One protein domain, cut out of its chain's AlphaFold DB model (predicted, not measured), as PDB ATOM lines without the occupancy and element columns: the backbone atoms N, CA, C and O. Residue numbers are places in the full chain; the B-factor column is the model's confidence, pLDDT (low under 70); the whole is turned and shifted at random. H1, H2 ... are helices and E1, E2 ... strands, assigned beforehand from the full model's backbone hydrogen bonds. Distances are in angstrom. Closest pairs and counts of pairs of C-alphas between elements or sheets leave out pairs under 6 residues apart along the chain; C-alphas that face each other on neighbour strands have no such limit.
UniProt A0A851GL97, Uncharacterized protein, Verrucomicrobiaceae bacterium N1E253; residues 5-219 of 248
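What this domain is: This is residues 5 to 219 of the 248 residues of an uncharacterized protein of Verrucomicrobiaceae bacterium N1E253 (UniProt A0A851GL97). Two twisted sheets of long strands stand partly face to face as a drawn-out sandwich: E3, E4 and E7 on one side, E1, E13 and E8 on the other. The first sheet is curled like part of a barrel and goes on through E12 to the E9 and E10 hairpin at one end, while the single helix, H1, packs on E8 and E13 at the other end. The printed part has 215 residues with thirteen named strands, E1 to E13, followed by H1, and is mostly strand. The orders are E2 - E3 - E4 - E7 - E12 - E9 - E10, E1 - E13 - E8 - E11 and the small E5 - E6, all antiparallel. It is compact, with a radius of gyration of the C-alphas of 18.6 A, yet elongated, spanning 61 by 37 by 31 A.

Where its parts are: E1, residues 5 to 12, begins at C-alpha 5 (-32.682, 21.653, 43.310). E2 is residues 28 to 33, E3 43 to 52 (27.3 A), E4 62 to 71 (30.0 A), E5 77 to 79 and E6 88 to 90. E7, residues 101 to 113, measures 37.2 A, and E8, residues 121 to 134, 37.8 A. E9 is residues 157 to 162, E10 165 to 170, E11 175 to 182 and E12 184 to 189. E13, residues 194 to 206, measures 37.2 A; H1, residues 209 to 217, ends at C-alpha 217 (-33.551, 35.042, 40.880).

How they stand to each other: E2, E3 and E4 form a meander, each strand the antiparallel neighbour of the one before; N 30 and O 48 are 2.8 A apart, N 47 and O 66 2.9 A. E7 pairs with E4 (N 65 to O 110, 2.9 A) and E12 (N 104 to O 185, 2.8 A). E9 pairs with E12 (N 161 to O 188, 2.8 A) and, as a hairpin, with E10 (N 160 to O 167, 3.0 A). In the second sheet, E13 pairs with E1 (N 7 to O 203, 2.9 A) and E8 (N 123 to O 204, 2.8 A), and E8 with E11 (N 132 to O 175, 2.9 A). Between the sheets, the closest C-alphas of E7 and E8 are Val 111 and Ala 121, 5.8 A. E5 and E6 form a hairpin (N 78 to O 89, 2.8 A); the closest C-alphas of E6 and E13, Ser 89 and Arg 195, are 5.1 A apart. H1 is on the second sheet at a height of 8.2 A, over E13 and only just over E8, with 3 of its C-alphas; every O i to N i+4 pair in it is within hydrogen-bond range.

The domain as a whole: The two C-alphas farthest apart, Lys 57 and Lys 150, are 61.2 A apart. The printed part has no cut. The links E1 to E2 and E8 to E9 are long, with 15 and 22 residues. Mean pLDDT of the printed part is 87.0; 27 residues are under 70, among them 135 to 141 and 143 to 156.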
ATOM      1  N   GLU A   5     -33.388  22.598  44.160       93.50
ATOM      2  CA  GLU A   5     -32.682  21.653  43.310       93.50
ATOM      3  C   GLU A   5     -33.230  21.699  41.893       93.50
ATOM      4  O   GLU A   5     -34.441  21.646  41.685       93.50
ATOM      5  N   VAL A   6     -32.320  21.785  40.921       95.12
ATOM      6  CA  VAL A   6     -32.649  21.603  39.507       95.12
ATOM      7  C   VAL A   6     -32.646  20.108  39.223       95.12
ATOM      8  O   VAL A   6     -31.642  19.427  39.450       95.12
ATOM      9  N   ILE A   7     -33.761  19.606  38.712       97.44
ATOM     10  CA  ILE A   7     -33.919  18.216  38.306       97.44
ATOM     11  C   ILE A   7     -34.161  18.205  36.802       97.44
ATOM     12  O   ILE A   7     -35.073  18.859  36.295       97.44
ATOM     13  N   THR A   8     -33.314  17.476  36.081       98.12
ATOM     14  CA  THR A   8     -33.492  17.234  34.649       98.12
ATOM     15  C   THR A   8     -34.083  15.853  34.458       98.12
ATOM     16  O   THR A   8     -33.564  14.888  35.020       98.12
ATOM     17  N   VAL A   9     -35.118  15.761  33.637       98.38
ATOM     18  CA  VAL A   9     -35.700  14.502  33.187       98.38
ATOM     19  C   VAL A   9     -35.328  14.297  31.727       98.38
ATOM     20  O   VAL A   9     -35.450  15.223  30.921       98.38
ATOM     21  N   LYS A  10     -34.859  13.095  31.395       98.00
ATOM     22  CA  LYS A  10     -34.484  12.700  30.039       98.00
ATOM     23  C   LYS A  10     -35.285  11.495  29.584       98.00
ATOM     24  O   LYS A  10     -35.535  10.583  30.370       98.00
ATOM     25  N   SER A  11     -35.629  11.491  28.302       95.81
ATOM     26  CA  SER A  11     -36.363  10.415  27.642       95.81
ATOM     27  C   SER A  11     -37.644   9.998  28.376       95.81
ATOM     28  O   SER A  11     -37.984   8.819  28.406       95.81
ATOM     29  N   ALA A  12     -38.372  10.958  28.958       96.12
ATOM     30  CA  ALA A  12     -39.689  10.669  29.519       96.12
ATOM     31  C   ALA A  12     -40.652  10.233  28.411       96.12
ATOM     32  O   ALA A  12     -40.642  10.798  27.314       96.12
ATOM     33  N   THR A  13     -41.482   9.230  28.697       93.62
ATOM     34  CA  THR A  13     -42.418   8.642  27.730       93.62
ATOM     35  C   THR A  13     -43.677   8.098  28.415       93.62
ATOM     36  O   THR A  13     -43.728   7.971  29.637       93.62
ATOM     37  N   ASN A  14     -44.711   7.764  27.641       93.56
ATOM     38  CA  ASN A  14     -45.985   7.257  28.151       93.56
ATOM     39  C   ASN A  14     -45.988   5.720  28.272       93.56
ATOM     40  O   ASN A  14     -46.641   5.035  27.486       93.56
ATOM     41  N   THR A  15     -45.245   5.162  29.233       91.00
ATOM     42  CA  THR A  15     -45.144   3.701  29.439       91.00
ATOM     43  C   THR A  15     -45.244   3.303  30.912       91.00
ATOM     44  O   THR A  15     -44.817   4.043  31.796       91.00
ATOM     45  N   ALA A  16     -45.777   2.111  31.192       88.38
ATOM     46  CA  ALA A  16     -45.806   1.538  32.543       88.38
ATOM     47  C   ALA A  16     -44.526   0.750  32.877       88.38
ATOM     48  O   ALA A  16     -44.325   0.341  34.019       88.38
ATOM     49  N   VAL A  17     -43.669   0.515  31.879       89.69
ATOM     50  CA  VAL A  17     -42.440  -0.271  32.005       89.69
ATOM     51  C   VAL A  17     -41.350   0.574  32.661       89.69
ATOM     52  O   VAL A  17     -40.803   1.468  32.018       89.69
ATOM     53  N   ALA A  18     -41.037   0.297  33.927       88.31
ATOM     54  CA  ALA A  18     -40.152   1.116  34.760       88.31
ATOM     55  C   ALA A  18     -38.802   1.437  34.094       88.31
ATOM     56  O   ALA A  18     -38.372   2.588  34.085       88.31
ATOM     57  N   GLU A  19     -38.160   0.459  33.452       87.69
ATOM     58  CA  GLU A  19     -36.868   0.630  32.780       87.69
ATOM     59  C   GLU A  19     -36.930   1.449  31.477       87.69
ATOM     60  O   GLU A  19     -35.899   1.704  30.856       87.69
ATOM     61  N   ARG A  20     -38.128   1.862  31.047       88.69
ATOM     62  CA  ARG A  20     -38.368   2.650  29.829       88.69
ATOM     63  C   ARG A  20     -39.039   3.994  30.093       88.69
ATOM     64  O   ARG A  20     -39.313   4.706  29.140       88.69
ATOM     65  N   GLN A  21     -39.304   4.358  31.348       91.94
ATOM     66  CA  GLN A  21     -39.995   5.611  31.690       91.94
ATOM     67  C   GLN A  21     -39.125   6.864  31.531       91.94
ATOM     68  O   GLN A  21     -39.648   7.972  31.634       91.94
ATOM     69  N   GLY A  22     -37.830   6.688  31.263       94.75
ATOM     70  CA  GLY A  22     -36.827   7.744  31.230       94.75
ATOM     71  C   GLY A  22     -35.992   7.767  32.506       94.75
ATOM     72  O   GLY A  22     -36.047   6.858  33.333       94.75
ATOM     73  N   GLU A  23     -35.206   8.822  32.672       97.19
ATOM     74  CA  GLU A  23     -34.349   9.013  33.840       97.19
ATOM     75  C   GLU A  23     -34.492  10.429  34.396       97.19
ATOM     76  O   GLU A  23     -34.617  11.402  33.651       97.19
ATOM     77  N   ALA A  24     -34.445  10.556  35.720       97.94
ATOM     78  CA  ALA A  24     -34.283  11.835  36.395       97.94
ATOM     79  C   ALA A  24     -32.843  11.943  36.911       97.94
ATOM     80  O   ALA A  24     -32.277  10.966  37.399       97.94
ATOM     81  N   SER A  25     -32.247  13.137  36.856       97.94
ATOM     82  CA  SER A  25     -30.894  13.375  37.392       97.94
ATOM     83  C   SER A  25     -30.788  13.115  38.894       97.94
ATOM     84  O   SER A  25     -29.688  12.952  39.419       97.94
ATOM     85  N   GLN A  26     -31.927  13.120  39.585       95.88
ATOM     86  CA  GLN A  26     -32.070  12.767  40.985       95.88
ATOM     87  C   GLN A  26     -33.376  12.009  41.199       95.88
ATOM     88  O   GLN A  26     -34.379  12.299  40.549       95.88
ATOM     89  N   GLY A  27     -33.367  11.095  42.166       95.88
ATOM     90  CA  GLY A  27     -34.544  10.310  42.502       95.88
ATOM     91  C   GLY A  27     -34.872   9.235  41.464       95.88
ATOM     92  O   GLY A  27     -34.026   8.824  40.674       95.88
ATOM     93  N   MET A  28     -36.112   8.760  41.509       96.69
ATOM     94  CA  MET A  28     -36.677   7.763  40.607       96.69
ATOM     95  C   MET A  28     -37.888   8.366  39.902       96.69
ATOM     96  O   MET A  28     -38.824   8.812  40.569       96.69
ATOM     97  N   LEU A  29     -37.851   8.370  38.570       97.38
ATOM     98  CA  LEU A  29     -38.961   8.786  37.722       97.38
ATOM     99  C   LEU A  29     -39.963   7.638  37.584       97.38
ATOM    100  O   LEU A  29     -39.570   6.512  37.297       97.38
ATOM    101  N   VAL A  30     -41.244   7.945  37.762       96.12
ATOM    102  CA  VAL A  30     -42.354   7.017  37.556       96.12
ATOM    103  C   VAL A  30     -43.445   7.699  36.745       96.12
ATOM    104  O   VAL A  30     -43.815   8.833  37.040       96.12
ATOM    105  N   VAL A  31     -44.007   7.003  35.758       95.00
ATOM    106  CA  VAL A  31     -45.259   7.430  35.112       95.00
ATOM    107  C   VAL A  31     -46.422   7.026  36.013       95.00
ATOM    108  O   VAL A  31     -46.768   5.850  36.107       95.00
ATOM    109  N   SER A  32     -47.006   8.002  36.701       94.44
ATOM    110  CA  SER A  32     -48.083   7.790  37.676       94.44
ATOM    111  C   SER A  32     -49.455   7.701  37.016       94.44
ATOM    112  O   SER A  32     -50.324   6.976  37.497       94.44
ATOM    113  N   LYS A  33     -49.636   8.388  35.881       95.38
ATOM    114  CA  LYS A  33     -50.856   8.325  35.076       95.38
ATOM    115  C   LYS A  33     -50.513   8.395  33.598       95.38
ATOM    116  O   LYS A  33     -49.943   9.377  33.131       95.38
ATOM    117  N   MET A  34     -50.874   7.343  32.873       94.38
ATOM    118  CA  MET A  34     -50.656   7.250  31.434       94.38
ATOM    119  C   MET A  34     -51.801   7.879  30.642       94.38
ATOM    120  O   MET A  34     -52.965   7.809  31.038       94.38
ATOM    121  N   VAL A  35     -51.466   8.377  29.455       94.31
ATOM    122  CA  VAL A  35     -52.427   8.656  28.386       94.31
ATOM    123  C   VAL A  35     -52.984   7.333  27.868       94.31
ATOM    124  O   VAL A  35     -52.231   6.417  27.512       94.31
ATOM    125  N   GLN A  36     -54.307   7.233  27.816       92.06
ATOM    126  CA  GLN A  36     -55.021   6.052  27.358       92.06
ATOM    127  C   GLN A  36     -55.131   6.028  25.831       92.06
ATOM    128  O   GLN A  36     -55.314   7.051  25.166       92.06
ATOM    129  N   ASN A  37     -55.039   4.822  25.276       92.56
ATOM    130  CA  ASN A  37     -55.179   4.592  23.845       92.56
ATOM    131  C   ASN A  37     -56.644   4.726  23.404       92.56
ATOM    132  O   ASN A  37     -57.541   4.177  24.037       92.56
ATOM    133  N   ASN A  38     -56.856   5.347  22.247       89.69
ATOM    134  CA  ASN A  38     -58.142   5.500  21.573       89.69
ATOM    135  C   ASN A  38     -59.196   6.293  22.368       89.69
ATOM    136  O   ASN A  38     -60.394   6.043  22.238       89.69
ATOM    137  N   VAL A  39     -58.752   7.264  23.164       89.06
ATOM    138  CA  VAL A  39     -59.628   8.200  23.879       89.06
ATOM    139  C   VAL A  39     -59.602   9.549  23.154       89.06
ATOM    140  O   VAL A  39     -58.527  10.040  22.794       89.06
ATOM    141  N   SER A  40     -60.791  10.083  22.855       80.25
ATOM    142  CA  SER A  40     -60.981  11.434  22.305       80.25
ATOM    143  C   SER A  40     -60.744  12.482  23.387       80.25
ATOM    144  O   SER A  40     -60.829  12.182  24.574       80.25
ATOM    145  N   ASP A  41     -60.469  13.707  22.951       81.50
ATOM    146  CA  ASP A  41     -60.273  14.876  23.807       81.50
ATOM    147  C   ASP A  41     -58.966  14.867  24.620       81.50
ATOM    148  O   ASP A  41     -58.054  14.059  24.418       81.50
ATOM    149  N   LYS A  42     -58.865  15.866  25.498       93.81
ATOM    150  CA  LYS A  42     -57.722  16.139  26.363       93.81
ATOM    151  C   LYS A  42     -57.613  15.088  27.458       93.81
ATOM    152  O   LYS A  42     -58.582  14.792  28.155       93.81
ATOM    153  N   GLN A  43     -56.411  14.568  27.652       95.50
ATOM    154  CA  GLN A  43     -56.100  13.581  28.679       95.50
ATOM    155  C   GLN A  43     -55.008  14.085  29.612       95.50
ATOM    156  O   GLN A  43     -54.099  14.802  29.208       95.50
ATOM    157  N   THR A  44     -55.069  13.667  30.872       96.62
ATOM    158  CA  THR A  44     -54.016  13.962  31.843       96.62
ATOM    159  C   THR A  44     -52.897  12.929  31.754       96.62
ATOM    160  O   THR A  44     -53.161  11.728  31.785       96.62
ATOM    161  N   PHE A  45     -51.658  13.408  31.730       96.44
ATOM    162  CA  PHE A  45     -50.445  12.614  31.867       96.44
ATOM    163  C   PHE A  45     -49.684  13.066  33.118       96.44
ATOM    164  O   PHE A  45     -49.418  14.258  33.273       96.44
ATOM    165  N   GLU A  46     -49.350  12.142  34.020       97.81
ATOM    166  CA  GLU A  46     -48.688  12.470  35.292       97.81
ATOM    167  C   GLU A  46     -47.387  11.692  35.462       97.81
ATOM    168  O   GLU A  46     -47.331  10.473  35.265       97.81
ATOM    169  N   LEU A  47     -46.352  12.413  35.888       97.69
ATOM    170  CA  LEU A  47     -45.038  11.891  36.238       97.69
ATOM    171  C   LEU A  47     -44.743  12.197  37.705       97.69
ATOM    172  O   LEU A  47     -44.964  13.318  38.152       97.69
ATOM    173  N   THR A  48     -44.161  11.243  38.425       97.56
ATOM    174  CA  THR A  48     -43.634  11.459  39.774       97.56
ATOM    175  C   THR A  48     -42.131  11.238  39.792       97.56
ATOM    176  O   THR A  48     -41.651  10.191  39.368       97.56
ATOM    177  N   VAL A  49     -41.379  12.187  40.348       97.75
ATOM    178  CA  VAL A  49     -39.975  11.989  40.724       97.75
ATOM    179  C   VAL A  49     -39.907  11.809  42.235       97.75
ATOM    180  O   VAL A  49     -40.192  12.738  42.982       97.75
ATOM    181  N   SER A  50     -39.561  10.609  42.694       96.69
ATOM    182  CA  SER A  50     -39.520  10.231  44.116       96.69
ATOM    183  C   SER A  50     -38.094   9.997  44.614       96.69
ATOM    184  O   SER A  50     -37.159   9.932  43.822       96.69
ATOM    185  N   GLY A  51     -37.897   9.852  45.925       95.25
ATOM    186  CA  GLY A  51     -36.567   9.580  46.485       95.25
ATOM    187  C   GLY A  51     -35.664  10.814  46.524       95.25
ATOM    188  O   GLY A  51     -34.436  10.690  46.480       95.25
ATOM    189  N   LEU A  52     -36.273  11.999  46.579       95.00
ATOM    190  CA  LEU A  52     -35.586  13.279  46.663       95.00
ATOM    191  C   LEU A  52     -35.262  13.631  48.120       95.00
ATOM    192  O   LEU A  52     -35.822  13.053  49.058       95.00
ATOM    193  N   LYS A  53     -34.331  14.573  48.289       93.62
ATOM    194  CA  LYS A  53     -33.956  15.162  49.578       93.62
ATOM    195  C   LYS A  53     -33.857  16.682  49.435       93.62
ATOM    196  O   LYS A  53     -32.774  17.235  49.271       93.62
ATOM    197  N   LEU A  54     -35.010  17.337  49.448       92.38
ATOM    198  CA  LEU A  54     -35.180  18.779  49.273       92.38
ATOM    199  C   LEU A  54     -35.049  19.533  50.603       92.38
ATOM    200  O   LEU A  54     -34.662  20.709  50.627       92.38
ATOM    201  N   ASP A  55     -35.362  18.865  51.715       88.62
ATOM    202  CA  ASP A  55     -35.224  19.416  53.055       88.62
ATOM    203  C   ASP A  55     -34.159  18.694  53.912       88.62
ATOM    204  O   ASP A  55     -33.378  17.858  53.450       88.62
ATOM    205  N   GLN A  56     -34.024  19.128  55.169       83.94
ATOM    206  CA  GLN A  56     -33.075  18.533  56.121       83.94
ATOM    207  C   GLN A  56     -33.712  17.506  57.056       83.94
ATOM    208  O   GLN A  56     -33.012  16.932  57.893       83.94
ATOM    209  N   LYS A  57     -35.027  17.338  56.972       81.38
ATOM    210  CA  LYS A  57     -35.791  16.410  57.788       81.38
ATOM    211  C   LYS A  57     -35.951  15.110  56.999       81.38
ATOM    212  O   LYS A  57     -35.828  15.064  55.786       81.38
ATOM    213  N   GLY A  58     -36.131  14.010  57.717       68.44
ATOM    214  CA  GLY A  58     -36.343  12.726  57.060       68.44
ATOM    215  C   GLY A  58     -35.162  12.213  56.219       68.44
ATOM    216  O   GLY A  58     -34.005  12.630  56.347       68.44
ATOM    217  N   GLY A  59     -35.471  11.182  55.436       84.06
ATOM    218  CA  GLY A  59     -34.545  10.490  54.545       84.06
ATOM    219  C   GLY A  59     -34.698  10.984  53.108       84.06
ATOM    220  O   GLY A  59     -34.926  12.159  52.864       84.06
ATOM    221  N   LYS A  60     -34.560  10.077  52.137       91.25
ATOM    222  CA  LYS A  60     -34.907  10.340  50.733       91.25
ATOM    223  C   LYS A  60     -36.387  10.035  50.501       91.25
ATOM    224  O   LYS A  60     -36.716   9.026  49.883       91.25
ATOM    225  N   ASN A  61     -37.274  10.826  51.093       93.25
ATOM    226  CA  ASN A  61     -38.721  10.600  51.044       93.25
ATOM    227  C   ASN A  61     -39.514  11.800  50.510       93.25
ATOM    228  O   ASN A  61     -40.738  11.804  50.630       93.25
ATOM    229  N   ASP A  62     -38.847  12.778  49.901       94.94
ATOM    230  CA  ASP A  62     -39.523  13.837  49.155       94.94
ATOM    231  C   ASP A  62     -39.864  13.353  47.736       94.94
ATOM    232  O   ASP A  62     -39.179  12.487  47.168       94.94
ATOM    233  N   SER A  63     -40.918  13.915  47.149       96.81
ATOM    234  CA  SER A  63     -41.308  13.657  45.766       96.81
ATOM    235  C   SER A  63     -41.870  14.895  45.076       96.81
ATOM    236  O   SER A  63     -42.257  15.874  45.710       96.81
ATOM    237  N   VAL A  64     -41.894  14.858  43.749       97.62
ATOM    238  CA  VAL A  64     -42.488  15.895  42.909       97.62
ATOM    239  C   VAL A  64     -43.418  15.244  41.901       97.62
ATOM    240  O   VAL A  64     -42.977  14.391  41.137       97.62
ATOM    241  N   GLU A  65     -44.680  15.659  41.897       98.06
ATOM    242  CA  GLU A  65     -45.682  15.291  40.896       98.06
ATOM    243  C   GLU A  65     -45.737  16.391  39.830       98.06
ATOM    244  O   GLU A  65     -45.901  17.572  40.146       98.06
ATOM    245  N   LEU A  66     -45.586  16.009  38.564       98.38
ATOM    246  CA  LEU A  66     -45.768  16.875  37.406       98.38
ATOM    247  C   LEU A  66     -46.992  16.415  36.626       98.38
ATOM    248  O   LEU A  66     -47.086  15.249  36.233       98.38
ATOM    249  N   THR A  67     -47.895  17.349  36.353       98.38
ATOM    250  CA  THR A  67     -49.108  17.112  35.571       98.38
ATOM    251  C   THR A  67     -48.999  17.807  34.226       98.38
ATOM    252  O   THR A  67     -48.719  19.007  34.153       98.38
ATOM    253  N   PHE A  68     -49.293  17.062  33.170       98.19
ATOM    254  CA  PHE A  68     -49.383  17.541  31.801       98.19
ATOM    255  C   PHE A  68     -50.768  17.239  31.226       98.19
ATOM    256  O   PHE A  68     -51.422  16.263  31.597       98.19
ATOM    257  N   GLU A  69     -51.198  18.067  30.285       97.69
ATOM    258  CA  GLU A  69     -52.348  17.817  29.423       97.69
ATOM    259  C   GLU A  69     -51.843  17.353  28.058       97.69
ATOM    260  O   GLU A  69     -50.953  17.978  27.479       97.69
ATOM    261  N   VAL A  70     -52.412  16.267  27.546       96.69
ATOM    262  CA  VAL A  70     -52.159  15.758  26.200       96.69
ATOM    263  C   VAL A  70     -53.424  15.919  25.372       96.69
ATOM    264  O   VAL A  70     -54.474  15.415  25.761       96.69
ATOM    265  N   ASP A  71     -53.326  16.606  24.236       95.44
ATOM    266  CA  ASP A  71     -54.465  16.912  23.367       95.44
ATOM    267  C   ASP A  71     -54.237  16.364  21.951       95.44
ATOM    268  O   ASP A  71     -53.214  16.635  21.315       95.44
ATOM    269  N   GLY A  72     -55.203  15.586  21.456       92.88
ATOM    270  CA  GLY A  72     -55.259  15.086  20.078       92.88
ATOM    271  C   GLY A  72     -55.952  16.041  19.099       92.88
ATOM    272  O   GLY A  72     -56.204  15.662  17.955       92.88
ATOM    273  N   HIS A  73     -56.315  17.247  19.547       91.19
ATOM    274  CA  HIS A  73     -56.954  18.317  18.781       91.19
ATOM    275  C   HIS A  73     -58.242  17.857  18.075       91.19
ATOM    276  O   HIS A  73     -58.403  17.947  16.855       91.19
ATOM    277  N   GLY A  74     -59.173  17.312  18.866       85.94
ATOM    278  CA  GLY A  74     -60.461  16.796  18.381       85.94
ATOM    279  C   GLY A  74     -60.366  15.439  17.674       85.94
ATOM    280  O   GLY A  74     -61.248  15.081  16.886       85.94
ATOM    281  N   LYS A  75     -59.280  14.694  17.908       90.44
ATOM    282  CA  LYS A  75     -59.058  13.325  17.425       90.44
ATOM    283  C   LYS A  75     -58.696  12.412  18.588       90.44
ATOM    284  O   LYS A  75     -58.154  12.862  19.591       90.44
ATOM    285  N   ASN A  76     -58.953  11.117  18.413       90.56
ATOM    286  CA  ASN A  76     -58.510  10.114  19.371       90.56
ATOM    287  C   ASN A  76     -56.984  10.103  19.442       90.56
ATOM    288  O   ASN A  76     -56.307  10.027  18.406       90.56
ATOM    289  N   ILE A  77     -56.469  10.125  20.666       91.75
ATOM    290  CA  ILE A  77     -55.054   9.904  20.920       91.75
ATOM    291  C   ILE A  77     -54.800   8.403  20.842       91.75
ATOM    292  O   ILE A  77     -55.486   7.598  21.469       91.75
ATOM    293  N   HIS A  78     -53.809   8.020  20.055       90.62
ATOM    294  CA  HIS A  78     -53.310   6.663  19.981       90.62
ATOM    295  C   HIS A  78     -51.986   6.575  20.713       90.62
ATOM    296  O   HIS A  78     -51.134   7.457  20.577       90.62
ATOM    297  N   THR A  79     -51.810   5.486  21.444       89.12
ATOM    298  CA  THR A  79     -50.585   5.218  22.187       89.12
ATOM    299  C   THR A  79     -50.069   3.820  21.876       89.12
ATOM    300  O   THR A  79     -50.799   2.967  21.350       89.12
ATOM    301  N   SER A  80     -48.794   3.563  22.169       83.88
ATOM    302  CA  SER A  80     -48.310   2.186  22.156       83.88
ATOM    303  C   SER A  80     -49.008   1.364  23.244       83.88
ATOM    304  O   SER A  80     -49.393   1.919  24.271       83.88
ATOM    305  N   PRO A  81     -49.089   0.032  23.091       75.19
ATOM    306  CA  PRO A  81     -49.386  -0.852  24.210       75.19
ATOM    307  C   PRO A  81     -48.543  -0.507  25.459       75.19
ATOM    308  O   PRO A  81     -47.390  -0.083  25.295       75.19
ATOM    309  N   PRO A  82     -49.085  -0.674  26.683       65.81
ATOM    310  CA  PRO A  82     -48.416  -0.276  27.930       65.81
ATOM    311  C   PRO A  82     -47.054  -0.936  28.189       65.81
ATOM    312  O   PRO A  82     -46.284  -0.434  28.999       65.81
ATOM    313  N   ASP A  83     -46.761  -2.046  27.508       69.00
ATOM    314  CA  ASP A  83     -45.529  -2.841  27.567       69.00
ATOM    315  C   ASP A  83     -44.496  -2.469  26.472       69.00
ATOM    316  O   ASP A  83     -43.489  -3.162  26.279       69.00
ATOM    317  N   ARG A  84     -44.727  -1.378  25.724       74.06
ATOM    318  CA  ARG A  84     -43.912  -0.939  24.569       74.06
ATOM    319  C   ARG A  84     -43.367   0.497  24.713       74.06
ATOM    320  O   ARG A  84     -43.229   1.003  25.822       74.06
ATOM    321  N   ASP A  85     -42.988   1.092  23.576       69.44
ATOM    322  CA  ASP A  85     -42.188   2.318  23.392       69.44
ATOM    323  C   ASP A  85     -42.806   3.635  23.917       69.44
ATOM    324  O   ASP A  85     -42.162   4.671  23.825       69.44
ATOM    325  N   GLY A  86     -44.054   3.639  24.389       83.56
ATOM    326  CA  GLY A  86     -44.705   4.792  25.023       83.56
ATOM    327  C   GLY A  86     -45.013   5.995  24.121       83.56
ATOM    328  O   GLY A  86     -45.246   7.096  24.614       83.56
ATOM    329  N   TRP A  87     -45.040   5.813  22.798       88.94
ATOM    330  CA  TRP A  87     -45.330   6.900  21.855       88.94
ATOM    331  C   TRP A  87     -46.780   7.396  21.932       88.94
ATOM    332  O   TRP A  87     -47.687   6.656  22.313       88.94
ATOM    333  N   LEU A  88     -46.988   8.636  21.483       90.31
ATOM    334  CA  LEU A  88     -48.268   9.333  21.373       90.31
ATOM    335  C   LEU A  88     -48.497   9.831  19.932       90.31
ATOM    336  O   LEU A  88     -47.582  10.333  19.272       90.31
ATOM    337  N   SER A  89     -49.727   9.703  19.436       88.19
ATOM    338  CA  SER A  89     -50.148  10.118  18.090       88.19
ATOM    339  C   SER A  89     -51.639  10.485  18.060       88.19
ATOM    340  O   SER A  89     -52.383  10.123  18.961       88.19
ATOM    341  N   ALA A  90     -52.093  11.146  16.997       84.12
ATOM    342  CA  ALA A  90     -53.498  11.385  16.670       84.12
ATOM    343  C   ALA A  90     -53.802  10.922  15.225       84.12
ATOM    344  O   ALA A  90     -52.983  11.097  14.328       84.12
ATOM    345  N   ASN A  91     -54.994  10.370  14.957       78.94
ATOM    346  CA  ASN A  91     -55.373   9.733  13.670       78.94
ATOM    347  C   ASN A  91     -54.647   8.408  13.340       78.94
ATOM    348  O   ASN A  91     -54.119   8.220  12.241       78.94
ATOM    349  N   GLY A  92     -54.692   7.451  14.261       70.62
ATOM    350  CA  GLY A  92     -54.040   6.146  14.158       70.62
ATOM    351  C   GLY A  92     -52.673   6.114  14.840       70.62
ATOM    352  O   GLY A  92     -52.304   7.015  15.589       70.62
ATOM    353  N   ALA A  93     -51.892   5.070  14.558       65.69
ATOM    354  CA  ALA A  93     -50.570   4.884  15.167       65.69
ATOM    355  C   ALA A  93     -49.529   5.953  14.768       65.69
ATOM    356  O   ALA A  93     -48.463   6.028  15.375       65.69
ATOM    357  N   PHE A  94     -49.841   6.765  13.755       78.69
ATOM    358  CA  PHE A  94     -49.030   7.882  13.280       78.69
ATOM    359  C   PHE A  94     -49.925   9.076  12.944       78.69
ATOM    360  O   PHE A  94     -51.060   8.887  12.495       78.69
ATOM    361  N   LEU A  95     -49.375  10.287  13.066       76.81
ATOM    362  CA  LEU A  95     -49.921  11.514  12.492       76.81
ATOM    363  C   LEU A  95     -49.895  11.373  10.963       76.81
ATOM    364  O   LEU A  95     -48.905  11.679  10.303       76.81
ATOM    365  N   SER A  96     -50.962  10.796  10.409       74.38
ATOM    366  CA  SER A  96     -51.024  10.297   9.026       74.38
ATOM    367  C   SER A  96     -51.904  11.132   8.098       74.38
ATOM    368  O   SER A  96     -51.921  10.916   6.884       74.38
ATOM    369  N   LYS A  97     -52.603  12.139   8.637       80.31
ATOM    370  CA  LYS A  97     -53.452  13.076   7.880       80.31
ATOM    371  C   LYS A  97     -52.873  14.495   7.936       80.31
ATOM    372  O   LYS A  97     -52.321  14.849   8.977       80.31
ATOM    373  N   PRO A  98     -52.884  15.277   6.842       78.69
ATOM    374  CA  PRO A  98     -52.408  16.660   6.892       78.69
ATOM    375  C   PRO A  98     -53.186  17.448   7.952       78.69
ATOM    376  O   PRO A  98     -54.393  17.239   8.093       78.69
ATOM    377  N   GLY A  99     -52.492  18.278   8.735       80.44
ATOM    378  CA  GLY A  99     -53.085  19.025   9.853       80.44
ATOM    379  C   GLY A  99     -53.429  18.173  11.081       80.44
ATOM    380  O   GLY A  99     -54.080  18.653  12.003       80.44
ATOM    381  N   SER A 100     -53.029  16.894  11.115       88.19
ATOM    382  CA  SER A 100     -53.095  16.116  12.356       88.19
ATOM    383  C   SER A 100     -52.050  16.614  13.346       88.19
ATOM    384  O   SER A 100     -50.902  16.862  12.975       88.19
ATOM    385  N   GLN A 101     -52.469  16.747  14.600       91.88
ATOM    386  CA  GLN A 101     -51.696  17.409  15.635       91.88
ATOM    387  C   GLN A 101     -51.784  16.629  16.941       91.88
ATOM    388  O   GLN A 101     -52.817  16.039  17.258       91.88
ATOM    389  N   ILE A 102     -50.693  16.648  17.696       94.25
ATOM    390  CA  ILE A 102     -50.687  16.260  19.101       94.25
ATOM    391  C   ILE A 102     -49.908  17.291  19.905       94.25
ATOM    392  O   ILE A 102     -48.867  17.780  19.453       94.25
ATOM    393  N   SER A 103     -50.396  17.614  21.096       95.56
ATOM    394  CA  SER A 103     -49.684  18.484  22.025       95.56
ATOM    395  C   SER A 103     -49.556  17.870  23.412       95.56
ATOM    396  O   SER A 103     -50.371  17.048  23.817       95.56
ATOM    397  N   ILE A 104     -48.491  18.259  24.113       97.44
ATOM    398  CA  ILE A 104     -48.258  18.004  25.535       97.44
ATOM    399  C   ILE A 104     -47.982  19.361  26.178       97.44
ATOM    400  O   ILE A 104     -47.030  20.041  25.796       97.44
ATOM    401  N   THR A 105     -48.791  19.752  27.153       97.69
ATOM    402  CA  THR A 105     -48.708  21.061  27.811       97.69
ATOM    403  C   THR A 105     -48.545  20.877  29.308       97.69
ATOM    404  O   THR A 105     -49.284  20.111  29.919       97.69
ATOM    405  N   PHE A 106     -47.577  21.563  29.914       97.94
ATOM    406  CA  PHE A 106     -47.441  21.576  31.367       97.94
ATOM    407  C   PHE A 106     -48.651  22.250  32.025       97.94
ATOM    408  O   PHE A 106     -49.061  23.333  31.612       97.94
ATOM    409  N   VAL A 107     -49.199  21.611  33.061       97.25
ATOM    410  CA  VAL A 107     -50.363  22.102  33.812       97.25
ATOM    411  C   VAL A 107     -49.958  22.514  35.219       97.25
ATOM    412  O   VAL A 107     -50.220  23.641  35.631       97.25
ATOM    413  N   SER A 108     -49.340  21.606  35.980       97.12
ATOM    414  CA  SER A 108     -49.021  21.873  37.384       97.12
ATOM    415  C   SER A 108     -47.845  21.057  37.903       97.12
ATOM    416  O   SER A 108     -47.489  20.020  37.344       97.12
ATOM    417  N   ILE A 109     -47.255  21.546  38.994       97.75
ATOM    418  CA  ILE A 109     -46.199  20.882  39.751       97.75
ATOM    419  C   ILE A 109     -46.567  20.918  41.234       97.75
ATOM    420  O   ILE A 109     -46.895  21.982  41.763       97.75
ATOM    421  N   LYS A 110     -46.505  19.767  41.903       96.88
ATOM    422  CA  LYS A 110     -46.678  19.646  43.357       96.88
ATOM    423  C   LYS A 110     -45.427  19.034  43.957       96.88
ATOM    424  O   LYS A 110     -44.852  18.113  43.383       96.88
ATOM    425  N   VAL A 111     -44.985  19.564  45.090       96.69
ATOM    426  CA  VAL A 111     -43.749  19.135  45.750       96.69
ATOM    427  C   VAL A 111     -44.119  18.601  47.118       96.69
ATOM    428  O   VAL A 111     -44.418  19.370  48.021       96.69
ATOM    429  N   HIS A 112     -44.058  17.292  47.286       95.50
ATOM    430  CA  HIS A 112     -44.400  16.618  48.525       95.50
ATOM    431  C   HIS A 112     -43.149  16.416  49.374       95.50
ATOM    432  O   HIS A 112     -42.195  15.754  48.963       95.50
ATOM    433  N   LEU A 113     -43.162  16.953  50.588       93.62
ATOM    434  CA  LEU A 113     -42.078  16.817  51.552       93.62
ATOM    435  C   LEU A 113     -42.383  15.707  52.557       93.62
ATOM    436  O   LEU A 113     -43.514  15.548  53.034       93.62
ATOM    437  N   ASN A 114     -41.344  14.964  52.921       89.94
ATOM    438  CA  ASN A 114     -41.344  13.919  53.934       89.94
ATOM    439  C   ASN A 114     -42.470  12.877  53.766       89.94
ATOM    440  O   ASN A 114     -43.098  12.469  54.749       89.94
ATOM    441  N   GLY A 115     -42.740  12.436  52.535       80.50
ATOM    442  CA  GLY A 115     -43.807  11.481  52.224       80.50
ATOM    443  C   GLY A 115     -45.214  12.090  52.175       80.50
ATOM    444  O   GLY A 115     -46.173  11.400  52.509       80.50
ATOM    445  N   GLY A 116     -45.341  13.371  51.802       78.50
ATOM    446  CA  GLY A 116     -46.632  14.025  51.520       78.50
ATOM    447  C   GLY A 116     -47.313  14.691  52.713       78.50
ATOM    448  O   GLY A 116     -48.494  15.010  52.651       78.50
ATOM    449  N   LYS A 117     -46.595  14.904  53.821       76.56
ATOM    450  CA  LYS A 117     -47.162  15.567  55.013       76.56
ATOM    451  C   LYS A 117     -47.068  17.088  54.960       76.56
ATOM    452  O   LYS A 117     -47.665  17.779  55.782       76.56
ATOM    453  N   SER A 118     -46.253  17.620  54.063       85.94
ATOM    454  CA  SER A 118     -46.061  19.053  53.877       85.94
ATOM    455  C   SER A 118     -45.763  19.317  52.411       85.94
ATOM    456  O   SER A 118     -45.186  18.463  51.744       85.94
ATOM    457  N   GLU A 119     -46.135  20.495  51.930       91.81
ATOM    458  CA  GLU A 119     -45.896  20.893  50.547       91.81
ATOM    459  C   GLU A 119     -44.697  21.845  50.471       91.81
ATOM    460  O   GLU A 119     -44.529  22.738  51.306       91.81
ATOM    461  N   GLY A 120     -43.853  21.631  49.468       93.62
ATOM    462  CA  GLY A 120     -42.789  22.528  49.052       93.62
ATOM    463  C   GLY A 120     -43.253  23.467  47.939       93.62
ATOM    464  O   GLY A 120     -44.438  23.729  47.748       93.62
ATOM    465  N   ALA A 121     -42.295  23.980  47.175       94.50
ATOM    466  CA  ALA A 121     -42.541  24.820  46.014       94.50
ATOM    467  C   ALA A 121     -41.796  24.269  44.796       94.50
ATOM    468  O   ALA A 121     -40.645  23.845  44.909       94.50
ATOM    469  N   GLY A 122     -42.439  24.306  43.630       95.44
ATOM    470  CA  GLY A 122     -41.858  23.866  42.364       95.44
ATOM    471  C   GLY A 122     -42.002  24.910  41.260       95.44
ATOM    472  O   GLY A 122     -42.903  25.748  41.297       95.44
ATOM    473  N   HIS A 123     -41.118  24.848  40.270       95.38
ATOM    474  CA  HIS A 123     -41.188  25.630  39.040       95.38
ATOM    475  C   HIS A 123     -40.799  24.754  37.848       95.38
ATOM    476  O   HIS A 123     -39.725  24.159  37.844       95.38
ATOM    477  N   PHE A 124     -41.661  24.671  36.836       96.38
ATOM    478  CA  PHE A 124     -41.349  23.949  35.607       96.38
ATOM    479  C   PHE A 124     -40.535  24.834  34.670       96.38
ATOM    480  O   PHE A 124     -40.985  25.895  34.257       96.38
ATOM    481  N   GLU A 125     -39.345  24.367  34.312       95.06
ATOM    482  CA  GLU A 125     -38.399  25.115  33.481       95.06
ATOM    483  C   GLU A 125     -38.627  24.890  31.988       95.06
ATOM    484  O   GLU A 125     -37.874  25.402  31.169       95.06
ATOM    485  N   GLY A 126     -39.616  24.082  31.616       95.31
ATOM    486  CA  GLY A 126     -39.926  23.804  30.226       95.31
ATOM    487  C   GLY A 126     -39.274  22.541  29.671       95.31
ATOM    488  O   GLY A 126     -38.312  21.977  30.209       95.31
ATOM    489  N   PHE A 127     -39.809  22.122  28.532       97.88
ATOM    490  CA  PHE A 127     -39.236  21.101  27.675       97.88
ATOM    491  C   PHE A 127     -37.978  21.632  26.986       97.88
ATOM    492  O   PHE A 127     -37.930  22.762  26.492       97.88
ATOM    493  N   THR A 128     -36.955  20.787  26.936       97.44
ATOM    494  CA  THR A 128     -35.630  21.109  26.392       97.44
ATOM    495  C   THR A 128     -35.320  20.317  25.131       97.44
ATOM    496  O   THR A 128     -34.566  20.794  24.283       97.44
ATOM    497  N   ARG A 129     -35.906  19.126  24.960       97.25
ATOM    498  CA  ARG A 129     -35.805  18.331  23.730       97.25
ATOM    499  C   ARG A 129     -37.063  17.496  23.532       97.25
ATOM    500  O   ARG A 129     -37.724  17.125  24.496       97.25
ATOM    501  N   VAL A 130     -37.361  17.162  22.284       96.25
ATOM    502  CA  VAL A 130     -38.395  16.182  21.929       96.25
ATOM    503  C   VAL A 130     -37.846  15.211  20.898       96.25
ATOM    504  O   VAL A 130     -37.156  15.613  19.959       96.25
ATOM    505  N   ARG A 131     -38.148  13.929  21.073       93.44
ATOM    506  CA  ARG A 131     -37.888  12.877  20.102       93.44
ATOM    507  C   ARG A 131     -39.154  12.620  19.311       93.44
ATOM    508  O   ARG A 131     -40.179  12.207  19.859       93.44
ATOM    509  N   VAL A 132     -39.058  12.828  18.009       89.75
ATOM    510  CA  VAL A 132     -40.087  12.413  17.062       89.75
ATOM    511  C   VAL A 132     -39.646  11.094  16.454       89.75
ATOM    512  O   VAL A 132     -38.508  10.966  15.994       89.75
ATOM    513  N   SER A 133     -40.547  10.117  16.457       83.31
ATOM    514  CA  SER A 133     -40.344   8.848  15.771       83.31
ATOM    515  C   SER A 133     -41.008   8.871  14.406       83.31
ATOM    516  O   SER A 133     -42.192   9.191  14.282       83.31
ATOM    517  N   GLY A 134     -40.239   8.497  13.388       71.94
ATOM    518  CA  GLY A 134     -40.753   8.216  12.054       71.94
ATOM    519  C   GLY A 134     -41.410   6.835  11.954       71.94
ATOM    520  O   GLY A 134     -41.448   6.054  12.910       71.94
ATOM    521  N   TRP A 135     -41.906   6.504  10.765       67.19
ATOM    522  CA  TRP A 135     -42.315   5.143  10.440       67.19
ATOM    523  C   TRP A 135     -41.074   4.270  10.309       67.19
ATOM    524  O   TRP A 135     -40.347   4.316   9.311       67.19
ATOM    525  N   GLY A 136     -40.807   3.505  11.369       57.66
ATOM    526  CA  GLY A 136     -39.788   2.469  11.343       57.66
ATOM    527  C   GLY A 136     -40.104   1.422  10.268       57.66
ATOM    528  O   GLY A 136     -41.262   1.267   9.874       57.66
ATOM    529  N   PRO A 137     -39.092   0.684   9.787       53.28
ATOM    530  CA  PRO A 137     -39.330  -0.427   8.878       53.28
ATOM    531  C   PRO A 137     -40.314  -1.421   9.506       53.28
ATOM    532  O   PRO A 137     -40.219  -1.713  10.702       53.28
ATOM    533  N   THR A 138     -41.243  -1.955   8.709       56.94
ATOM    534  CA  THR A 138     -42.146  -3.012   9.178       56.94
ATOM    535  C   THR A 138     -41.306  -4.176   9.696       56.94
ATOM    536  O   THR A 138     -40.435  -4.677   8.978       56.94
ATOM    537  N   ARG A 139     -41.553  -4.587  10.943       57.75
ATOM    538  CA  ARG A 139     -40.931  -5.762  11.556       57.75
ATOM    539  C   ARG A 139     -41.942  -6.902  11.667       57.75
ATOM    540  O   ARG A 139     -43.126  -6.631  11.883       57.75
ATOM    541  N   ASN A 140     -41.507  -8.152  11.510       61.69
ATOM    542  CA  ASN A 140     -42.340  -9.309  11.855       61.69
ATOM    543  C   ASN A 140     -42.485  -9.439  13.384       61.69
ATOM    544  O   ASN A 140     -41.982  -8.611  14.151       61.69
ATOM    545  N   ARG A 141     -43.228 -10.455  13.837       60.53
ATOM    546  CA  ARG A 141     -43.481 -10.684  15.271       60.53
ATOM    547  C   ARG A 141     -42.201 -11.050  16.027       60.53
ATOM    548  O   ARG A 141     -42.138 -10.858  17.236       60.53
ATOM    549  N   GLU A 142     -41.189 -11.498  15.299       71.94
ATOM    550  CA  GLU A 142     -39.860 -11.894  15.747       71.94
ATOM    551  C   GLU A 142     -38.875 -10.706  15.767       71.94
ATOM    552  O   GLU A 142     -37.727 -10.848  16.180       71.94
ATOM    553  N   GLY A 143     -39.319  -9.509  15.358       54.00
ATOM    554  CA  GLY A 143     -38.521  -8.281  15.373       54.00
ATOM    555  C   GLY A 143     -37.617  -8.084  14.151       54.00
ATOM    556  O   GLY A 143     -36.919  -7.066  14.071       54.00
ATOM    557  N   GLU A 144     -37.645  -8.992  13.177       67.06
ATOM    558  CA  GLU A 144     -36.889  -8.897  11.928       67.06
ATOM    559  C   GLU A 144     -37.510  -7.863  10.993       67.06
ATOM    560  O   GLU A 144     -38.726  -7.790  10.837       67.06
ATOM    561  N   ILE A 145     -36.671  -7.064  10.337       61.81
ATOM    562  CA  ILE A 145     -37.111  -6.063   9.362       61.81
ATOM    563  C   ILE A 145     -37.574  -6.777   8.083       61.81
ATOM    564  O   ILE A 145     -36.755  -7.300   7.332       61.81
ATOM    565  N   ILE A 146     -38.882  -6.765   7.813       64.50
ATOM    566  CA  ILE A 146     -39.500  -7.437   6.653       64.50
ATOM    567  C   ILE A 146     -39.734  -6.513   5.453       64.50
ATOM    568  O   ILE A 146     -40.101  -6.976   4.375       64.50
ATOM    569  N   GLN A 147     -39.484  -5.211   5.596       59.59
ATOM    570  CA  GLN A 147     -39.531  -4.259   4.489       59.59
ATOM    571  C   GLN A 147     -38.127  -3.732   4.202       59.59
ATOM    572  O   GLN A 147     -37.501  -3.085   5.039       59.59
ATOM    573  N   THR A 148     -37.607  -4.072   3.024       46.97
ATOM    574  CA  THR A 148     -36.195  -3.901   2.675       46.97
ATOM    575  C   THR A 148     -35.812  -2.433   2.489       46.97
ATOM    576  O   THR A 148     -36.509  -1.657   1.835       46.97
ATOM    577  N   GLU A 149     -34.613  -2.087   2.961       52.44
ATOM    578  CA  GLU A 149     -33.944  -0.781   2.852       52.44
ATOM    579  C   GLU A 149     -33.849  -0.194   1.430       52.44
ATOM    580  O   GLU A 149     -33.487   0.969   1.254       52.44
ATOM    581  N   LYS A 150     -34.187  -0.961   0.386       46.78
ATOM    582  CA  LYS A 150     -34.145  -0.514  -1.014       46.78
ATOM    583  C   LYS A 150     -35.075   0.671  -1.302       46.78
ATOM    584  O   LYS A 150     -34.691   1.525  -2.095       46.78
ATOM    585  N   ASN A 151     -36.213   0.778  -0.613       49.47
ATOM    586  CA  ASN A 151     -37.095   1.951  -0.702       49.47
ATOM    587  C   ASN A 151     -36.692   3.095   0.256       49.47
ATOM    588  O   ASN A 151     -37.187   4.206   0.104       49.47
ATOM    589  N   LEU A 152     -35.756   2.856   1.189       54.50
ATOM    590  CA  LEU A 152     -35.254   3.831   2.174       54.50
ATOM    591  C   LEU A 152     -34.040   4.638   1.674       54.50
ATOM    592  O   LEU A 152     -33.608   5.583   2.334       54.50
ATOM    593  N   LYS A 153     -33.451   4.273   0.522       52.56
ATOM    594  CA  LYS A 153     -32.256   4.947  -0.028       52.56
ATOM    595  C   LYS A 153     -32.538   6.324  -0.631       52.56
ATOM    596  O   LYS A 153     -31.609   7.114  -0.784       52.56
ATOM    597  N   LYS A 154     -33.790   6.635  -0.975       57.09
ATOM    598  CA  LYS A 154     -34.164   8.002  -1.342       57.09
ATOM    599  C   LYS A 154     -34.387   8.753  -0.034       57.09
ATOM    600  O   LYS A 154     -35.229   8.343   0.755       57.09
ATOM    601  N   LYS A 155     -33.612   9.811   0.221       58.75
ATOM    602  CA  LYS A 155     -33.813  10.695   1.377       58.75
ATOM    603  C   LYS A 155     -35.184  11.364   1.233       58.75
ATOM    604  O   LYS A 155     -35.289  12.420   0.615       58.75
ATOM    605  N   ILE A 156     -36.229  10.719   1.739       66.94
ATOM    606  CA  ILE A 156     -37.535  11.346   1.910       66.94
ATOM    607  C   ILE A 156     -37.361  12.289   3.095       66.94
ATOM    608  O   ILE A 156     -36.991  11.872   4.194       66.94
ATOM    609  N   THR A 157     -37.454  13.581   2.802       78.69
ATOM    610  CA  THR A 157     -37.411  14.631   3.813       78.69
ATOM    611  C   THR A 157     -38.846  15.067   4.012       78.69
ATOM    612  O   THR A 157     -39.415  15.704   3.127       78.69
ATOM    613  N   ASP A 158     -39.421  14.668   5.136       85.75
ATOM    614  CA  ASP A 158     -40.772  15.051   5.522       85.75
ATOM    615  C   ASP A 158     -40.742  16.368   6.300       85.75
ATOM    616  O   ASP A 158     -39.682  16.847   6.722       85.75
ATOM    617  N   LYS A 159     -41.926  16.957   6.499       89.19
ATOM    618  CA  LYS A 159     -42.091  18.260   7.143       89.19
ATOM    619  C   LYS A 159     -43.107  18.202   8.276       89.19
ATOM    620  O   LYS A 159     -44.166  17.586   8.155       89.19
ATOM    621  N   ALA A 160     -42.800  18.901   9.356       90.69
ATOM    622  CA  ALA A 160     -43.690  19.100  10.494       90.69
ATOM    623  C   ALA A 160     -43.656  20.566  10.931       90.69
ATOM    624  O   ALA A 160     -42.688  21.266  10.634       90.69
ATOM    625  N   LEU A 161     -44.660  21.006  11.683       92.31
ATOM    626  CA  LEU A 161     -44.533  22.167  12.558       92.31
ATOM    627  C   LEU A 161     -44.280  21.666  13.980       92.31
ATOM    628  O   LEU A 161     -45.088  20.926  14.540       92.31
ATOM    629  N   LEU A 162     -43.159  22.079  14.563       93.44
ATOM    630  CA  LEU A 162     -42.847  21.893  15.974       93.44
ATOM    631  C   LEU A 162     -42.995  23.245  16.671       93.44
ATOM    632  O   LEU A 162     -42.215  24.161  16.421       93.44
ATOM    633  N   ASN A 163     -44.026  23.386  17.503       93.94
ATOM    634  CA  ASN A 163     -44.435  24.659  18.106       93.94
ATOM    635  C   ASN A 163     -44.586  25.783  17.059       93.94
ATOM    636  O   ASN A 163     -44.129  26.904  17.264       93.94
ATOM    637  N   GLY A 164     -45.176  25.464  15.901       92.31
ATOM    638  CA  GLY A 164     -45.364  26.406  14.790       92.31
ATOM    639  C   GLY A 164     -44.117  26.659  13.933       92.31
ATOM    640  O   GLY A 164     -44.218  27.313  12.898       92.31
ATOM    641  N   ILE A 165     -42.951  26.124  14.307       92.25
ATOM    642  CA  ILE A 165     -41.719  26.242  13.522       92.25
ATOM    643  C   ILE A 165     -41.618  25.049  12.579       92.25
ATOM    644  O   ILE A 165     -41.633  23.899  13.018       92.25
ATOM    645  N   GLN A 166     -41.474  25.313  11.281       94.44
ATOM    646  CA  GLN A 166     -41.281  24.244  10.309       94.44
ATOM    647  C   GLN A 166     -39.941  23.537  10.534       94.44
ATOM    648  O   GLN A 166     -38.884  24.168  10.546       94.44
ATOM    649  N   VAL A 167     -39.991  22.213  10.652       90.94
ATOM    650  CA  VAL A 167     -38.821  21.343  10.767       90.94
ATOM    651  C   VAL A 167     -38.838  20.278   9.679       90.94
ATOM    652  O   VAL A 167     -39.893  19.784   9.278       90.94
ATOM    653  N   GLU A 168     -37.644  19.923   9.214       89.62
ATOM    654  CA  GLU A 168     -37.418  18.817   8.289       89.62
ATOM    655  C   GLU A 168     -36.875  17.601   9.040       89.62
ATOM    656  O   GLU A 168     -36.037  17.730   9.942       89.62
ATOM    657  N   TYR A 169     -37.342  16.411   8.663       82.94
ATOM    658  CA  TYR A 169     -36.944  15.171   9.320       82.94
ATOM    659  C   TYR A 169     -36.893  13.989   8.355       82.94
ATOM    660  O   TYR A 169     -37.507  13.991   7.288       82.94
ATOM    661  N   ALA A 170     -36.126  12.968   8.732       80.81
ATOM    662  CA  ALA A 170     -36.079  11.720   7.986       80.81
ATOM    663  C   ALA A 170     -37.227  10.805   8.431       80.81
ATOM    664  O   ALA A 170     -37.239  10.349   9.573       80.81
ATOM    665  N   SER A 171     -38.133  10.461   7.514       68.88
ATOM    666  CA  SER A 171     -39.363   9.679   7.747       68.88
ATOM    667  C   SER A 171     -39.178   8.343   8.469       68.88
ATOM    668  O   SER A 171     -40.143   7.762   8.956       68.88
ATOM    669  N   HIS A 172     -37.951   7.823   8.495       70.69
ATOM    670  CA  HIS A 172     -37.620   6.453   8.895       70.69
ATOM    671  C   HIS A 172     -36.649   6.370  10.067       70.69
ATOM    672  O   HIS A 172     -36.130   5.294  10.367       70.69
ATOM    673  N   LYS A 173     -36.335   7.506  10.691       78.00
ATOM    674  CA  LYS A 173     -35.424   7.558  11.827       78.00
ATOM    675  C   LYS A 173     -36.040   8.373  12.939       78.00
ATOM    676  O   LYS A 173     -36.757   9.339  12.699       78.00
ATOM    677  N   ASP A 174     -35.713   7.978  14.155       85.38
ATOM    678  CA  ASP A 174     -35.972   8.835  15.290       85.38
ATOM    679  C   ASP A 174     -35.044  10.041  15.232       85.38
ATOM    680  O   ASP A 174     -33.854   9.917  14.921       85.38
ATOM    681  N   GLN A 175     -35.589  11.208  15.547       90.19
ATOM    682  CA  GLN A 175     -34.843  12.452  15.530       90.19
ATOM    683  C   GLN A 175     -35.169  13.271  16.770       90.19
ATOM    684  O   GLN A 175     -36.331  13.476  17.123       90.19
ATOM    685  N   TRP A 176     -34.113  13.743  17.424       93.88
ATOM    686  CA  TRP A 176     -34.218  14.686  18.523       93.88
ATOM    687  C   TRP A 176     -34.204  16.113  17.994       93.88
ATOM    688  O   TRP A 176     -33.292  16.502  17.264       93.88
ATOM    689  N   PHE A 177     -35.168  16.906  18.438       94.88
ATOM    690  CA  PHE A 177     -35.224  18.341  18.220       94.88
ATOM    691  C   PHE A 177     -34.935  19.055  19.529       94.88
ATOM    692  O   PHE A 177     -35.462  18.682  20.579       94.88
ATOM    693  N   LYS A 178     -34.076  20.073  19.472       96.12
ATOM    694  CA  LYS A 178     -33.822  20.947  20.614       96.12
ATOM    695  C   LYS A 178     -34.979  21.929  20.764       96.12
ATOM    696  O   LYS A 178     -35.443  22.501  19.784       96.12
ATOM    697  N   LEU A 179     -35.393  22.129  22.003       93.38
ATOM    698  CA  LEU A 179     -36.368  23.115  22.432       93.38
ATOM    699  C   LEU A 179     -35.674  24.103  23.375       93.38
ATOM    700  O   LEU A 179     -34.693  23.770  24.041       93.38
ATOM    701  N   ASN A 180     -36.182  25.329  23.435       92.56
ATOM    702  CA  ASN A 180     -35.620  26.386  24.270       92.56
ATOM    703  C   ASN A 180     -36.521  26.632  25.484       92.56
ATOM    704  O   ASN A 180     -37.126  27.693  25.576       92.56
ATOM    705  N   HIS A 181     -36.620  25.649  26.389       92.69
ATOM    706  CA  HIS A 181     -37.345  25.796  27.659       92.69
ATOM    707  C   HIS A 181     -38.813  26.226  27.468       92.69
ATOM    708  O   HIS A 181     -39.279  27.224  28.006       92.69
ATOM    709  N   VAL A 182     -39.545  25.469  26.647       94.44
ATOM    710  CA  VAL A 182     -40.936  25.787  26.271       94.44
ATOM    711  C   VAL A 182     -41.944  25.114  27.214       94.44
ATOM    712  O   VAL A 182     -41.699  23.984  27.639       94.44
ATOM    713  N   PRO A 183     -43.093  25.738  27.534       95.44
ATOM    714  CA  PRO A 183     -44.089  25.153  28.442       95.44
ATOM    715  C   PRO A 183     -44.916  24.030  27.796       95.44
ATOM    716  O   PRO A 183     -45.571  23.255  28.494       95.44
ATOM    717  N   SER A 184     -44.894  23.936  26.467       96.62
ATOM    718  CA  SER A 184     -45.617  22.929  25.702       96.62
ATOM    719  C   SER A 184     -44.811  22.434  24.506       96.62
ATOM    720  O   SER A 184     -43.949  23.129  23.959       96.62
ATOM    721  N   ILE A 185     -45.120  21.211  24.094       96.81
ATOM    722  CA  ILE A 185     -44.722  20.621  22.824       96.81
ATOM    723  C   ILE A 185     -45.985  20.503  21.988       96.81
ATOM    724  O   ILE A 185     -47.006  20.009  22.451       96.81
ATOM    725  N   THR A 186     -45.922  20.935  20.744       95.25
ATOM    726  CA  THR A 186     -46.977  20.797  19.757       95.25
ATOM    727  C   THR A 186     -46.346  20.315  18.473       95.25
ATOM    728  O   THR A 186     -45.474  20.981  17.919       95.25
ATOM    729  N   LEU A 187     -46.788  19.152  18.016       93.56
ATOM    730  CA  LEU A 187     -46.327  18.536  16.787       93.56
ATOM    731  C   LEU A 187     -47.500  18.464  15.816       93.56
ATOM    732  O   LEU A 187     -48.481  17.773  16.085       93.56
ATOM    733  N   GLU A 188     -47.384  19.163  14.694       92.50
ATOM    734  CA  GLU A 188     -48.350  19.131  13.601       92.50
ATOM    735  C   GLU A 188     -47.688  18.578  12.344       92.50
ATOM    736  O   GLU A 188     -46.581  18.969  11.959       92.50
ATOM    737  N   ARG A 189     -48.377  17.659  11.679       88.81
ATOM    738  CA  ARG A 189     -47.872  17.026  10.471       88.81
ATOM    739  C   ARG A 189     -48.226  17.844   9.226       88.81
ATOM    740  O   ARG A 189     -49.406  17.999   8.902       88.81
ATOM    741  N   LEU A 190     -47.197  18.266   8.488       86.88
ATOM    742  CA  LEU A 190     -47.340  18.867   7.155       86.88
ATOM    743  C   LEU A 190     -47.221  17.809   6.052       86.88
ATOM    744  O   LEU A 190     -48.036  17.779   5.136       86.88
ATOM    745  N   ASP A 191     -46.235  16.916   6.168       85.19
ATOM    746  CA  ASP A 191     -46.006  15.789   5.259       85.19
ATOM    747  C   ASP A 191     -45.511  14.560   6.042       85.19
ATOM    748  O   ASP A 191     -45.197  14.658   7.228       85.19
ATOM    749  N   GLY A 192     -45.484  13.385   5.414       80.38
ATOM    750  CA  GLY A 192     -44.897  12.191   6.015       80.38
ATOM    751  C   GLY A 192     -45.768  11.481   7.035       80.38
ATOM    752  O   GLY A 192     -46.988  11.590   7.022       80.38
ATOM    753  N   VAL A 193     -45.146  10.736   7.936       81.50
ATOM    754  CA  VAL A 193     -45.804  10.126   9.099       81.50
ATOM    755  C   VAL A 193     -44.884  10.245  10.303       81.50
ATOM    756  O   VAL A 193     -43.667  10.096  10.180       81.50
ATOM    757  N   MET A 194     -45.452  10.544  11.467       85.94
ATOM    758  CA  MET A 194     -44.677  10.794  12.684       85.94
ATOM    759  C   MET A 194     -45.485  10.484  13.941       85.94
ATOM    760  O   MET A 194     -46.713  10.400  13.899       85.94
ATOM    761  N   ARG A 195     -44.796  10.357  15.068       89.19
ATOM    762  CA  ARG A 195     -45.383  10.279  16.409       89.19
ATOM    763  C   ARG A 195     -44.430  10.905  17.423       89.19
ATOM    764  O   ARG A 195     -43.216  10.911  17.210       89.19
ATOM    765  N   LEU A 196     -44.970  11.412  18.520       90.38
ATOM    766  CA  LEU A 196     -44.184  11.941  19.630       90.38
ATOM    767  C   LEU A 196     -43.768  10.760  20.515       90.38
ATOM    768  O   LEU A 196     -44.629  10.010  20.961       90.38
ATOM    769  N   ALA A 197     -42.468  10.541  20.714       90.75
ATOM    770  CA  ALA A 197     -41.968   9.338  21.386       90.75
ATOM    771  C   ALA A 197     -41.425   9.617  22.788       90.75
ATOM    772  O   ALA A 197     -41.826   8.968  23.749       90.75
ATOM    773  N   GLU A 198     -40.520  10.586  22.898       94.38
ATOM    774  CA  GLU A 198     -39.822  10.901  24.144       94.38
ATOM    775  C   GLU A 198     -39.620  12.411  24.274       94.38
ATOM    776  O   GLU A 198     -39.628  13.137  23.274       94.38
ATOM    777  N   TYR A 199     -39.410  12.898  25.491       95.81
ATOM    778  CA  TYR A 199     -39.123  14.308  25.748       95.81
ATOM    779  C   TYR A 199     -38.199  14.492  26.948       95.81
ATOM    780  O   TYR A 199     -38.265  13.762  27.939       95.81
ATOM    781  N   ASP A 200     -37.357  15.515  26.841       98.25
ATOM    782  CA  ASP A 200     -36.481  15.979  27.908       98.25
ATOM    783  C   ASP A 200     -37.050  17.288  28.459       98.25
ATOM    784  O   ASP A 200     -37.479  18.165  27.700       98.25
ATOM    785  N   PHE A 201     -37.008  17.471  29.772       98.38
ATOM    786  CA  PHE A 201     -37.424  18.705  30.436       98.38
ATOM    787  C   PHE A 201     -36.636  18.923  31.722       98.38
ATOM    788  O   PHE A 201     -35.870  18.070  32.174       98.38
ATOM    789  N   SER A 202     -36.825  20.085  32.326       97.75
ATOM    790  CA  SER A 202     -36.279  20.373  33.647       97.75
ATOM    791  C   SER A 202     -37.313  21.052  34.529       97.75
ATOM    792  O   SER A 202     -38.278  21.640  34.041       97.75
ATOM    793  N   PHE A 203     -37.105  20.977  35.834       97.31
ATOM    794  CA  PHE A 203     -37.857  21.738  36.820       97.31
ATOM    795  C   PHE A 203     -36.972  22.040  38.032       97.31
ATOM    796  O   PHE A 203     -35.948  21.389  38.250       97.31
ATOM    797  N   ILE A 204     -37.367  23.036  38.814       95.94
ATOM    798  CA  ILE A 204     -36.790  23.346  40.118       95.94
ATOM    799  C   ILE A 204     -37.780  22.905  41.189       95.94
ATOM    800  O   ILE A 204     -38.972  23.189  41.077       95.94
ATOM    801  N   ALA A 205     -37.294  22.256  42.241       95.56
ATOM    802  CA  ALA A 205     -38.078  21.944  43.429       95.56
ATOM    803  C   ALA A 205     -37.351  22.402  44.692       95.56
ATOM    804  O   ALA A 205     -36.125  22.334  44.778       95.56
ATOM    805  N   ALA A 206     -38.100  22.885  45.677       94.38
ATOM    806  CA  ALA A 206     -37.564  23.371  46.937       94.38
ATOM    807  C   ALA A 206     -38.519  23.078  48.092       94.38
ATOM    808  O   ALA A 206     -39.736  23.085  47.935       94.38
ATOM    809  N   ALA A 207     -37.966  22.910  49.290       93.12
ATOM    810  CA  ALA A 207     -38.757  22.711  50.503       93.12
ATOM    811  C   ALA A 207     -39.502  23.965  50.999       93.12
ATOM    812  O   ALA A 207     -40.351  23.877  51.878       93.12
ATOM    813  N   SER A 208     -39.173  25.152  50.483       91.56
ATOM    814  CA  SER A 208     -39.883  26.390  50.807       91.56
ATOM    815  C   SER A 208     -39.944  27.324  49.605       91.56
ATOM    816  O   SER A 208     -39.094  27.270  48.713       91.56
ATOM    817  N   ARG A 209     -40.937  28.221  49.591       87.00
ATOM    818  CA  ARG A 209     -41.111  29.191  48.504       87.00
ATOM    819  C   ARG A 209     -39.947  30.177  48.402       87.00
ATOM    820  O   ARG A 209     -39.429  30.363  47.313       87.00
ATOM    821  N   THR A 210     -39.466  30.708  49.527       88.00
ATOM    822  CA  THR A 210     -38.309  31.623  49.558       88.00
ATOM    823  C   THR A 210     -37.079  31.017  48.881       88.00
ATOM    824  O   THR A 210     -36.412  31.680  48.098       88.00
ATOM    825  N   LYS A 211     -36.814  29.725  49.121       85.12
ATOM    826  CA  LYS A 211     -35.709  28.993  48.486       85.12
ATOM    827  C   LYS A 211     -35.871  28.897  46.973       85.12
ATOM    828  O   LYS A 211     -34.888  28.999  46.242       85.12
ATOM    829  N   LEU A 212     -37.101  28.667  46.517       88.75
ATOM    830  CA  LEU A 212     -37.412  28.649  45.095       88.75
ATOM    831  C   LEU A 212     -37.192  30.035  44.480       88.75
ATOM    832  O   LEU A 212     -36.520  30.129  43.461       88.75
ATOM    833  N   ASP A 213     -37.693  31.095  45.114       87.12
ATOM    834  CA  ASP A 213     -37.551  32.468  44.619       87.12
ATOM    835  C   ASP A 213     -36.071  32.889  44.526       87.12
ATOM    836  O   ASP A 213     -35.656  33.428  43.501       87.12
ATOM    837  N   GLU A 214     -35.246  32.560  45.529       86.69
ATOM    838  CA  GLU A 214     -33.784  32.749  45.489       86.69
ATOM    839  C   GLU A 214     -33.144  32.022  44.292       86.69
ATOM    840  O   GLU A 214     -32.310  32.584  43.578       86.69
ATOM    841  N   SER A 215     -33.545  30.769  44.054       85.31
ATOM    842  CA  SER A 215     -33.028  29.961  42.947       85.31
ATOM    843  C   SER A 215     -33.451  30.482  41.580       85.31
ATOM    844  O   SER A 215     -32.678  30.376  40.628       85.31
ATOM    845  N   LEU A 216     -34.671  31.002  41.463       86.38
ATOM    846  CA  LEU A 216     -35.164  31.615  40.234       86.38
ATOM    847  C   LEU A 216     -34.415  32.923  39.968       86.38
ATOM    848  O   LEU A 216     -33.861  33.092  38.879       86.38
ATOM    849  N   ALA A 217     -34.277  33.779  40.982       85.94
ATOM    850  CA  ALA A 217     -33.551  35.042  40.880       85.94
ATOM    851  C   ALA A 217     -32.093  34.837  40.438       85.94
ATOM    852  O   ALA A 217     -31.610  35.536  39.548       85.94
ATOM    853  N   ALA A 218     -31.412  33.818  40.975       86.00
ATOM    854  CA  ALA A 218     -30.050  33.459  40.572       86.00
ATOM    855  C   ALA A 218     -29.926  33.056  39.088       86.00
ATOM    856  O   ALA A 218     -28.833  33.094  38.526       86.00
ATOM    857  N   ARG A 219     -31.034  32.673  38.445       83.19
ATOM    858  CA  ARG A 219     -31.102  32.294  37.026       83.19
ATOM    859  C   ARG A 219     -31.679  33.400  36.142       83.19
ATOM    860  O   ARG A 219     -31.931  33.159  34.966       83.19
TER     861      ARG A 219